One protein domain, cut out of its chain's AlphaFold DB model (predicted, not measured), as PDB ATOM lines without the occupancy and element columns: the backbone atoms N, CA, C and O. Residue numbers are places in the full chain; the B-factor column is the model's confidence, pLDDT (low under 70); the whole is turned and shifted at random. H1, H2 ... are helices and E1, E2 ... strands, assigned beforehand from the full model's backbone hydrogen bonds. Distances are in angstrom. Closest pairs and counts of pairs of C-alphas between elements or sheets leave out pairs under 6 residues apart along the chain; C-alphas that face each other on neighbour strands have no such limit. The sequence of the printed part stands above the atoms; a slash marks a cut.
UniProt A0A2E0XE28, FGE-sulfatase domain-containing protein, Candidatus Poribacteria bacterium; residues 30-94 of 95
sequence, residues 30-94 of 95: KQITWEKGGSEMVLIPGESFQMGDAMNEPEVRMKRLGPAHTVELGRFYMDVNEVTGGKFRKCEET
ATOM      1  N   LYS A  30     117.979 287.602 230.991       84.56
ATOM      2  CA  LYS A  30     118.485 288.860 230.441       84.56
ATOM      3  C   LYS A  30     118.892 288.633 228.989       84.56
ATOM      4  O   LYS A  30     119.854 287.914 228.732       84.56
ATOM      5  N   GLN A  31     118.168 289.250 228.061       91.44
ATOM      6  CA  GLN A  31     118.493 289.214 226.638       91.44
ATOM      7  C   GLN A  31     119.274 290.461 226.231       91.44
ATOM      8  O   GLN A  31     119.002 291.563 226.715       91.44
ATOM      9  N   ILE A  32     120.246 290.273 225.348       91.31
ATOM     10  CA  ILE A  32     121.035 291.342 224.739       91.31
ATOM     11  C   ILE A  32     121.140 291.107 223.235       91.31
ATOM     12  O   ILE A  32     121.075 289.974 222.763       91.31
ATOM     13  N   THR A  33     121.381 292.177 222.492       92.50
ATOM     14  CA  THR A  33     121.904 292.075 221.132       92.50
ATOM     15  C   THR A  33     123.414 292.253 221.205       92.50
ATOM     16  O   THR A  33     123.895 293.283 221.671       92.50
ATOM     17  N   TRP A  34     124.171 291.245 220.782       87.38
ATOM     18  CA  TRP A  34     125.624 291.304 220.747       87.38
ATOM     19  C   TRP A  34     126.087 292.320 219.705       87.38
ATOM     20  O   TRP A  34     125.741 292.214 218.526       87.38
ATOM     21  N   GLU A  35     126.882 293.300 220.137       84.62
ATOM     22  CA  GLU A  35     127.316 294.419 219.288       84.62
ATOM     23  C   GLU A  35     128.061 293.931 218.039       84.62
ATOM     24  O   GLU A  35     127.870 294.446 216.935       84.62
ATOM     25  N   LYS A  36     128.860 292.868 218.183       76.12
ATOM     26  CA  LYS A  36     129.560 292.241 217.063       76.12
ATOM     27  C   LYS A  36     128.621 291.283 216.328       76.12
ATOM     28  O   LYS A  36     128.479 290.122 216.691       76.12
ATOM     29  N   GLY A  37     128.000 291.764 215.257       73.06
ATOM     30  CA  GLY A  37     127.203 290.928 214.350       73.06
ATOM     31  C   GLY A  37     125.703 290.890 214.647       73.06
ATOM     32  O   GLY A  37     124.969 290.276 213.874       73.06
ATOM     33  N   GLY A  38     125.235 291.581 215.691       83.19
ATOM     34  CA  GLY A  38     123.811 291.785 215.959       83.19
ATOM     35  C   GLY A  38     123.066 290.515 216.370       83.19
ATOM     36  O   GLY A  38     121.882 290.389 216.072       83.19
ATOM     37  N   SER A  39     123.754 289.544 216.982       88.50
ATOM     38  CA  SER A  39     123.111 288.294 217.401       88.50
ATOM     39  C   SER A  39     122.318 288.492 218.687       88.50
ATOM     40  O   SER A  39     122.783 289.155 219.611       88.50
ATOM     41  N   GLU A  40     121.123 287.920 218.753       92.88
ATOM     42  CA  GLU A  40     120.324 287.891 219.973       92.88
ATOM     43  C   GLU A  40     120.871 286.809 220.900       92.88
ATOM     44  O   GLU A  40     120.939 285.636 220.525       92.88
ATOM     45  N   MET A  41     121.256 287.207 222.110       93.75
ATOM     46  CA  MET A  41     121.820 286.318 223.116       93.75
ATOM     47  C   MET A  41     121.023 286.389 224.410       93.75
ATOM     48  O   MET A  41     120.534 287.452 224.798       93.75
ATOM     49  N   VAL A  42     120.947 285.270 225.119       94.62
ATOM     50  CA  VAL A  42     120.276 285.150 226.414       94.62
ATOM     51  C   VAL A  42     121.272 284.744 227.495       94.62
ATOM     52  O   VAL A  42     122.136 283.898 227.268       94.62
ATOM     53  N   LEU A  43     121.174 285.369 228.669       93.00
ATOM     54  CA  LEU A  43     121.966 285.009 229.840       93.00
ATOM     55  C   LEU A  43     121.428 283.714 230.447       93.00
ATOM     56  O   LEU A  43     120.359 283.709 231.055       93.00
ATOM     57  N   ILE A  44     122.204 282.647 230.326       91.62
ATOM     58  CA  ILE A  44     121.991 281.403 231.053       91.62
ATOM     59  C   ILE A  44     122.490 281.616 232.490       91.62
ATOM     60  O   ILE A  44     123.644 282.033 232.684       91.62
ATOM     61  N   PRO A  45     121.634 281.423 233.511       89.69
ATOM     62  CA  PRO A  45     122.072 281.494 234.895       89.69
ATOM     63  C   PRO A  45     123.099 280.389 235.166       89.69
ATOM     64  O   PRO A  45     123.071 279.326 234.553       89.69
ATOM     65  N   GLY A  46     124.041 280.673 236.058       90.00
ATOM     66  CA  GLY A  46     125.045 279.704 236.460       90.00
ATOM     67  C   GLY A  46     124.447 278.825 237.536       90.00
ATOM     68  O   GLY A  46     124.120 279.338 238.603       90.00
ATOM     69  N   GLU A  47     124.282 277.546 237.229       91.31
ATOM     70  CA  GLU A  47     123.722 276.542 238.124       91.31
ATOM     71  C   GLU A  47     124.373 275.178 237.867       91.31
ATOM     72  O   GLU A  47     125.154 274.990 236.925       91.31
ATOM     73  N   SER A  48     124.048 274.218 238.731       92.44
ATOM     74  CA  SER A  48     124.403 272.818 238.535       92.44
ATOM     75  C   SER A  48     123.271 272.073 237.828       92.44
ATOM     76  O   SER A  48     122.113 272.188 238.224       92.44
ATOM     77  N   PHE A  49     123.593 271.255 236.830       90.81
ATOM     78  CA  PHE A  49     122.616 270.425 236.119       90.81
ATOM     79  C   PHE A  49     123.166 269.024 235.836       90.81
ATOM     80  O   PHE A  49     124.377 268.803 235.851       90.81
ATOM     81  N   GLN A  50     122.273 268.060 235.603       93.38
ATOM     82  CA  GLN A  50     122.658 266.723 235.144       93.38
ATOM     83  C   GLN A  50     122.837 266.737 233.628       93.38
ATOM     84  O   GLN A  50     121.903 267.064 232.896       93.38
ATOM     85  N   MET A  51     124.025 266.367 233.158       92.38
ATOM     86  CA  MET A  51     124.344 266.239 231.741       92.38
ATOM     87  C   MET A  51     124.493 264.768 231.365       92.38
ATOM     88  O   MET A  51     125.204 264.024 232.037       92.38
ATOM     89  N   GLY A  52     123.857 264.368 230.267       90.75
ATOM     90  CA  GLY A  52     123.890 263.002 229.750       90.75
ATOM     91  C   GLY A  52     122.507 262.363 229.702       90.75
ATOM     92  O   GLY A  52     121.487 263.035 229.847       90.75
ATOM     93  N   ASP A  53     122.479 261.057 229.474       88.56
ATOM     94  CA  ASP A  53     121.245 260.277 229.432       88.56
ATOM     95  C   ASP A  53     120.732 259.983 230.849       88.56
ATOM     96  O   ASP A  53     121.261 259.131 231.563       88.56
ATOM     97  N   ALA A  54     119.695 260.717 231.257       86.12
ATOM     98  CA  ALA A  54     119.057 260.559 232.560       86.12
ATOM     99  C   ALA A  54     118.191 259.291 232.668       86.12
ATOM    100  O   ALA A  54     117.959 258.808 233.776       86.12
ATOM    101  N   MET A  55     117.711 258.757 231.541       87.69
ATOM    102  CA  MET A  55     116.807 257.602 231.505       87.69
ATOM    103  C   MET A  55     117.554 256.278 231.307       87.69
ATOM    104  O   MET A  55     116.950 255.216 231.461       87.69
ATOM    105  N   ASN A  56     118.866 256.331 231.041       81.75
ATOM    106  CA  ASN A  56     119.712 255.175 230.733       81.75
ATOM    107  C   ASN A  56     119.086 254.300 229.640       81.75
ATOM    108  O   ASN A  56     118.916 253.085 229.798       81.75
ATOM    109  N   GLU A  57     118.703 254.931 228.538       86.31
ATOM    110  CA  GLU A  57     118.042 254.275 227.430       86.31
ATOM    111  C   GLU A  57     118.949 253.188 226.824       86.31
ATOM    112  O   GLU A  57     120.139 253.404 226.565       86.31
ATOM    113  N   PRO A  58     118.412 251.984 226.555       83.69
ATOM    114  CA  PRO A  58     119.213 250.845 226.110       83.69
ATOM    115  C   PRO A  58     119.664 250.953 224.645       83.69
ATOM    116  O   PRO A  58     120.394 250.081 224.156       83.69
ATOM    117  N   GLU A  59     119.231 251.989 223.924       87.94
ATOM    118  CA  GLU A  59     119.591 252.197 222.531       87.94
ATOM    119  C   GLU A  59     121.110 252.302 222.358       87.94
ATOM    120  O   GLU A  59     121.809 253.055 223.035       87.94
ATOM    121  N   VAL A  60     121.645 251.580 221.369       84.12
ATOM    122  CA  VAL A  60     123.092 251.551 221.092       84.12
ATOM    123  C   VAL A  60     123.658 252.955 220.845       84.12
ATOM    124  O   VAL A  60     124.818 253.215 221.163       84.12
ATOM    125  N   ARG A  61     122.844 253.870 220.304       82.31
ATOM    126  CA  ARG A  61     123.226 255.269 220.073       82.31
ATOM    127  C   ARG A  61     123.308 256.086 221.366       82.31
ATOM    128  O   ARG A  61     124.173 256.955 221.447       82.31
ATOM    129  N   MET A  62     122.485 255.766 222.363       84.50
ATOM    130  CA  MET A  62     122.415 256.464 223.653       84.50
ATOM    131  C   MET A  62     123.495 256.002 224.634       84.50
ATOM    132  O   MET A  62     123.900 256.765 225.504       84.50
ATOM    133  N   LYS A  63     124.106 254.828 224.410       83.88
ATOM    134  CA  LYS A  63     125.229 254.321 225.228       83.88
ATOM    135  C   LYS A  63     126.389 255.305 225.423       83.88
ATOM    136  O   LYS A  63     127.102 255.190 226.411       83.88
ATOM    137  N   ARG A  64     126.620 256.237 224.487       86.12
ATOM    138  CA  ARG A  64     127.692 257.247 224.602       86.12
ATOM    139  C   ARG A  64     127.310 258.480 225.424       86.12
ATOM    140  O   ARG A  64     128.184 259.290 225.699       86.12
ATOM    141  N   LEU A  65     126.034 258.643 225.761       86.31
ATOM    142  CA  LEU A  65     125.520 259.784 226.517       86.31
ATOM    143  C   LEU A  65     125.537 259.541 228.031       86.31
ATOM    144  O   LEU A  65     125.308 260.472 228.796       86.31
ATOM    145  N   GLY A  66     125.787 258.303 228.460       84.44
ATOM    146  CA  GLY A  66     125.880 257.930 229.865       84.44
ATOM    147  C   GLY A  66     127.327 257.822 230.380       84.44
ATOM    148  O   GLY A  66     128.263 257.688 229.588       84.44
ATOM    149  N   PRO A  67     127.506 257.801 231.713       88.25
ATOM    150  CA  PRO A  67     126.471 258.056 232.715       88.25
ATOM    151  C   PRO A  67     126.135 259.552 232.811       88.25
ATOM    152  O   PRO A  67     126.993 260.412 232.582       88.25
ATOM    153  N   ALA A  68     124.891 259.856 233.186       91.25
ATOM    154  CA  ALA A  68     124.531 261.208 233.591       91.25
ATOM    155  C   ALA A  68     125.439 261.669 234.746       91.25
ATOM    156  O   ALA A  68     125.715 260.902 235.673       91.25
ATOM    157  N   HIS A  69     125.934 262.901 234.668       91.25
ATOM    158  CA  HIS A  69     126.833 263.475 235.664       91.25
ATOM    159  C   HIS A  69     126.501 264.942 235.938       91.25
ATOM    160  O   HIS A  69     126.019 265.664 235.065       91.25
ATOM    161  N   THR A  70     126.779 265.393 237.161       93.56
ATOM    162  CA  THR A  70     126.589 266.791 237.558       93.56
ATOM    163  C   THR A  70     127.653 267.674 236.917       93.56
ATOM    164  O   THR A  70     128.847 267.430 237.088       93.56
ATOM    165  N   VAL A  71     127.220 268.736 236.247       93.50
ATOM    166  CA  VAL A  71     128.077 269.809 235.741       93.50
ATOM    167  C   VAL A  71     127.699 271.097 236.459       93.50
ATOM    168  O   VAL A  71     126.518 271.404 236.584       93.50
ATOM    169  N   GLU A  72     128.695 271.848 236.919       95.06
ATOM    170  CA  GLU A  72     128.529 273.176 237.510       95.06
ATOM    171  C   GLU A  72     129.131 274.219 236.566       95.06
ATOM    172  O   GLU A  72     130.317 274.153 236.238       95.06
ATOM    173  N   LEU A  73     128.310 275.165 236.102       94.31
ATOM    174  CA  LEU A  73     128.746 276.248 235.220       94.31
ATOM    175  C   LEU A  73     128.417 277.609 235.831       94.31
ATOM    176  O   LEU A  73     127.385 277.798 236.470       94.31
ATOM    177  N   GLY A  74     129.292 278.586 235.585       93.69
ATOM    178  CA  GLY A  74     128.999 279.990 235.861       93.69
ATOM    179  C   GLY A  74     127.975 280.568 234.878       93.69
ATOM    180  O   GLY A  74     127.580 279.918 233.917       93.69
ATOM    181  N   ARG A  75     127.557 281.819 235.096       93.69
ATOM    182  CA  ARG A  75     126.636 282.527 234.188       93.69
ATOM    183  C   ARG A  75     127.320 282.813 232.849       93.69
ATOM    184  O   ARG A  75     128.442 283.320 232.845       93.69
ATOM    185  N   PHE A  76     126.638 282.580 231.731       92.25
ATOM    186  CA  PHE A  76     127.162 282.872 230.390       92.25
ATOM    187  C   PHE A  76     126.046 283.241 229.406       92.25
ATOM    188  O   PHE A  76     124.879 282.956 229.654       92.25
ATOM    189  N   TYR A  77     126.390 283.893 228.293       93.50
ATOM    190  CA  TYR A  77     125.435 284.191 227.222       93.50
ATOM    191  C   TYR A  77     125.481 283.111 226.137       93.50
ATOM    192  O   TYR A  77     126.565 282.707 225.720       93.50
ATOM    193  N   MET A  78     124.316 282.686 225.653       93.12
ATOM    194  CA  MET A  78     124.168 281.779 224.510       93.12
ATOM    195  C   MET A  78     123.317 282.446 223.428       93.12
ATOM    196  O   MET A  78     122.396 283.197 223.756       93.12
ATOM    197  N   ASP A  79     123.621 282.188 222.153       93.50
ATOM    198  CA  ASP A  79     122.755 282.609 221.049       93.50
ATOM    199  C   ASP A  79     121.360 281.989 221.204       93.50
ATOM    200  O   ASP A  79     121.220 280.802 221.495       93.50
ATOM    201  N   VAL A  80     120.321 282.797 220.984       93.25
ATOM    202  CA  VAL A  80     118.923 282.334 221.048       93.25
ATOM    203  C   VAL A  80     118.599 281.385 219.892       93.25
ATOM    204  O   VAL A  80     117.784 280.480 220.035       93.25
ATOM    205  N   ASN A  81     119.240 281.596 218.743       91.94
ATOM    206  CA  ASN A  81     119.003 280.851 217.515       91.94
ATOM    207  C   ASN A  81     120.322 280.315 216.965       91.94
ATOM    208  O   ASN A  81     121.357 280.972 217.086       91.94
ATOM    209  N   GLU A  82     120.260 279.175 216.278       92.75
ATOM    210  CA  GLU A  82     121.400 278.647 215.531       92.75
ATOM    211  C   GLU A  82     121.977 279.694 214.568       92.75
ATOM    212  O   GLU A  82     121.276 280.549 214.005       92.75
ATOM    213  N   VAL A  83     123.291 279.619 214.356       90.12
ATOM    214  CA  VAL A  83     123.969 280.497 213.406       90.12
ATOM    215  C   VAL A  83     123.478 280.172 211.997       90.12
ATOM    216  O   VAL A  83     123.668 279.072 211.485       90.12
ATOM    217  N   THR A  84     122.865 281.155 211.342       90.19
ATOM    218  CA  THR A  84     122.409 281.004 209.958       90.19
ATOM    219  C   THR A  84     123.582 281.089 208.982       90.19
ATOM    220  O   THR A  84     124.565 281.790 209.231       90.19
ATOM    221  N   GLY A  85     123.456 280.457 207.808       88.50
ATOM    222  CA  GLY A  85     124.481 280.547 206.756       88.50
ATOM    223  C   GLY A  85     124.801 281.988 206.330       88.50
ATOM    224  O   GLY A  85     125.945 282.304 206.016       88.50
ATOM    225  N   GLY A  86     123.817 282.896 206.398       85.62
ATOM    226  CA  GLY A  86     124.030 284.325 206.152       85.62
ATOM    227  C   GLY A  86     124.898 285.002 207.220       85.62
ATOM    228  O   GLY A  86     125.796 285.771 206.878       85.62
ATOM    229  N   LYS A  87     124.678 284.692 208.509       84.50
ATOM    230  CA  LYS A  87     125.537 285.174 209.607       84.50
ATOM    231  C   LYS A  87     126.956 284.611 209.489       84.50
ATOM    232  O   LYS A  87     127.911 285.359 209.672       84.50
ATOM    233  N   PHE A  88     127.081 283.329 209.139       86.75
ATOM    234  CA  PHE A  88     128.371 282.672 208.928       86.75
ATOM    235  C   PHE A  88     129.182 283.364 207.825       86.75
ATOM    236  O   PHE A  88     130.285 283.839 208.082       86.75
ATOM    237  N   ARG A  89     128.596 283.532 206.635       85.62
ATOM    238  CA  ARG A  89     129.255 284.200 205.505       85.62
ATOM    239  C   ARG A  89     129.698 285.627 205.843       85.62
ATOM    240  O   ARG A  89     130.814 286.022 205.530       85.62
ATOM    241  N   LYS A  90     128.848 286.393 206.532       84.25
ATOM    242  CA  LYS A  90     129.185 287.756 206.969       84.25
ATOM    243  C   LYS A  90     130.392 287.782 207.917       84.25
ATOM    244  O   LYS A  90     131.163 288.736 207.883       84.25
ATOM    245  N   CYS A  91     130.552 286.759 208.758       82.44
ATOM    246  CA  CYS A  91     131.710 286.626 209.640       82.44
ATOM    247  C   CYS A  91     133.005 286.388 208.853       82.44
ATOM    248  O   CYS A  91     134.024 286.964 209.210       82.44
ATOM    249  N   GLU A  92     132.969 285.587 207.784       77.25
ATOM    250  CA  GLU A  92     134.133 285.359 206.911       77.25
ATOM    251  C   GLU A  92     134.545 286.630 206.161       77.25
ATOM    252  O   GLU A  92     135.727 286.921 206.029       77.25
ATOM    253  N   GLU A  93     133.572 287.422 205.709       73.44
ATOM    254  CA  GLU A  93     133.812 288.678 204.983       73.44
ATOM    255  C   GLU A  93     134.360 289.809 205.881       73.44
ATOM    256  O   GLU A  93     134.812 290.833 205.372       73.44
ATOM    257  N   THR A  94     134.310 289.649 207.209       63.94
ATOM    258  CA  THR A  94     134.760 290.652 208.194       63.94
ATOM    259  C   THR A  94     135.907 290.173 209.098       63.94
ATOM    260  O   THR A  94     136.220 290.855 210.078       63.94
TER     261      THR A  94
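This is residues 30 to 94 of the 95 residues of the protein "FGE-sulfatase domain-containing protein" of Candidatus Poribacteria bacterium (UniProt A0A2E0XE28). A thin, open arch: E2 with E3 and E4 with E5 run side by side along it, E1 adds a third strand at one end, residues 52 to 68 loop at the other, and H1 lies beyond E5. The printed part has 65 residues with five named strands, then one named helix; sheets E1-E2-E5 and E3-E4 are antiparallel. The class is mixed, with under half of the residues in named elements; the whole is extended, radius of gyration of the C-alphas 16.8 A, spanning 45 by 27 by 14 A.

E1, residues 31 to 34, and E2, residues 39 to 44, form an antiparallel hairpin at 137 degrees; N 32 and O 41, 2.9 A apart, are within hydrogen-bond range. E3, residues 48 to 51, and E4, residues 69 to 72, form another at 144 degrees, with N 51 and O 69 at 2.8 A. E5, residues 76 to 79, is antiparallel to E2 at 142 degrees, with N 44 and O 76 at 2.8 A. H1, residues 85 to 92, has every O i to N i+4 pair within range and is not on the three-stranded sheet.

E1 begins at C-alpha 31 (118.493, 289.214, 226.638); H1, 10.8 A long, ends at C-alpha 92 (134.133, 285.359, 206.911). E2 is 15.3 A long.

The C-alphas farthest apart, of Pro 58 and Thr 94, are 46.3 A apart. The printed part has no cut; E3 to E4 is a long link. Residue 94 is under pLDDT 70.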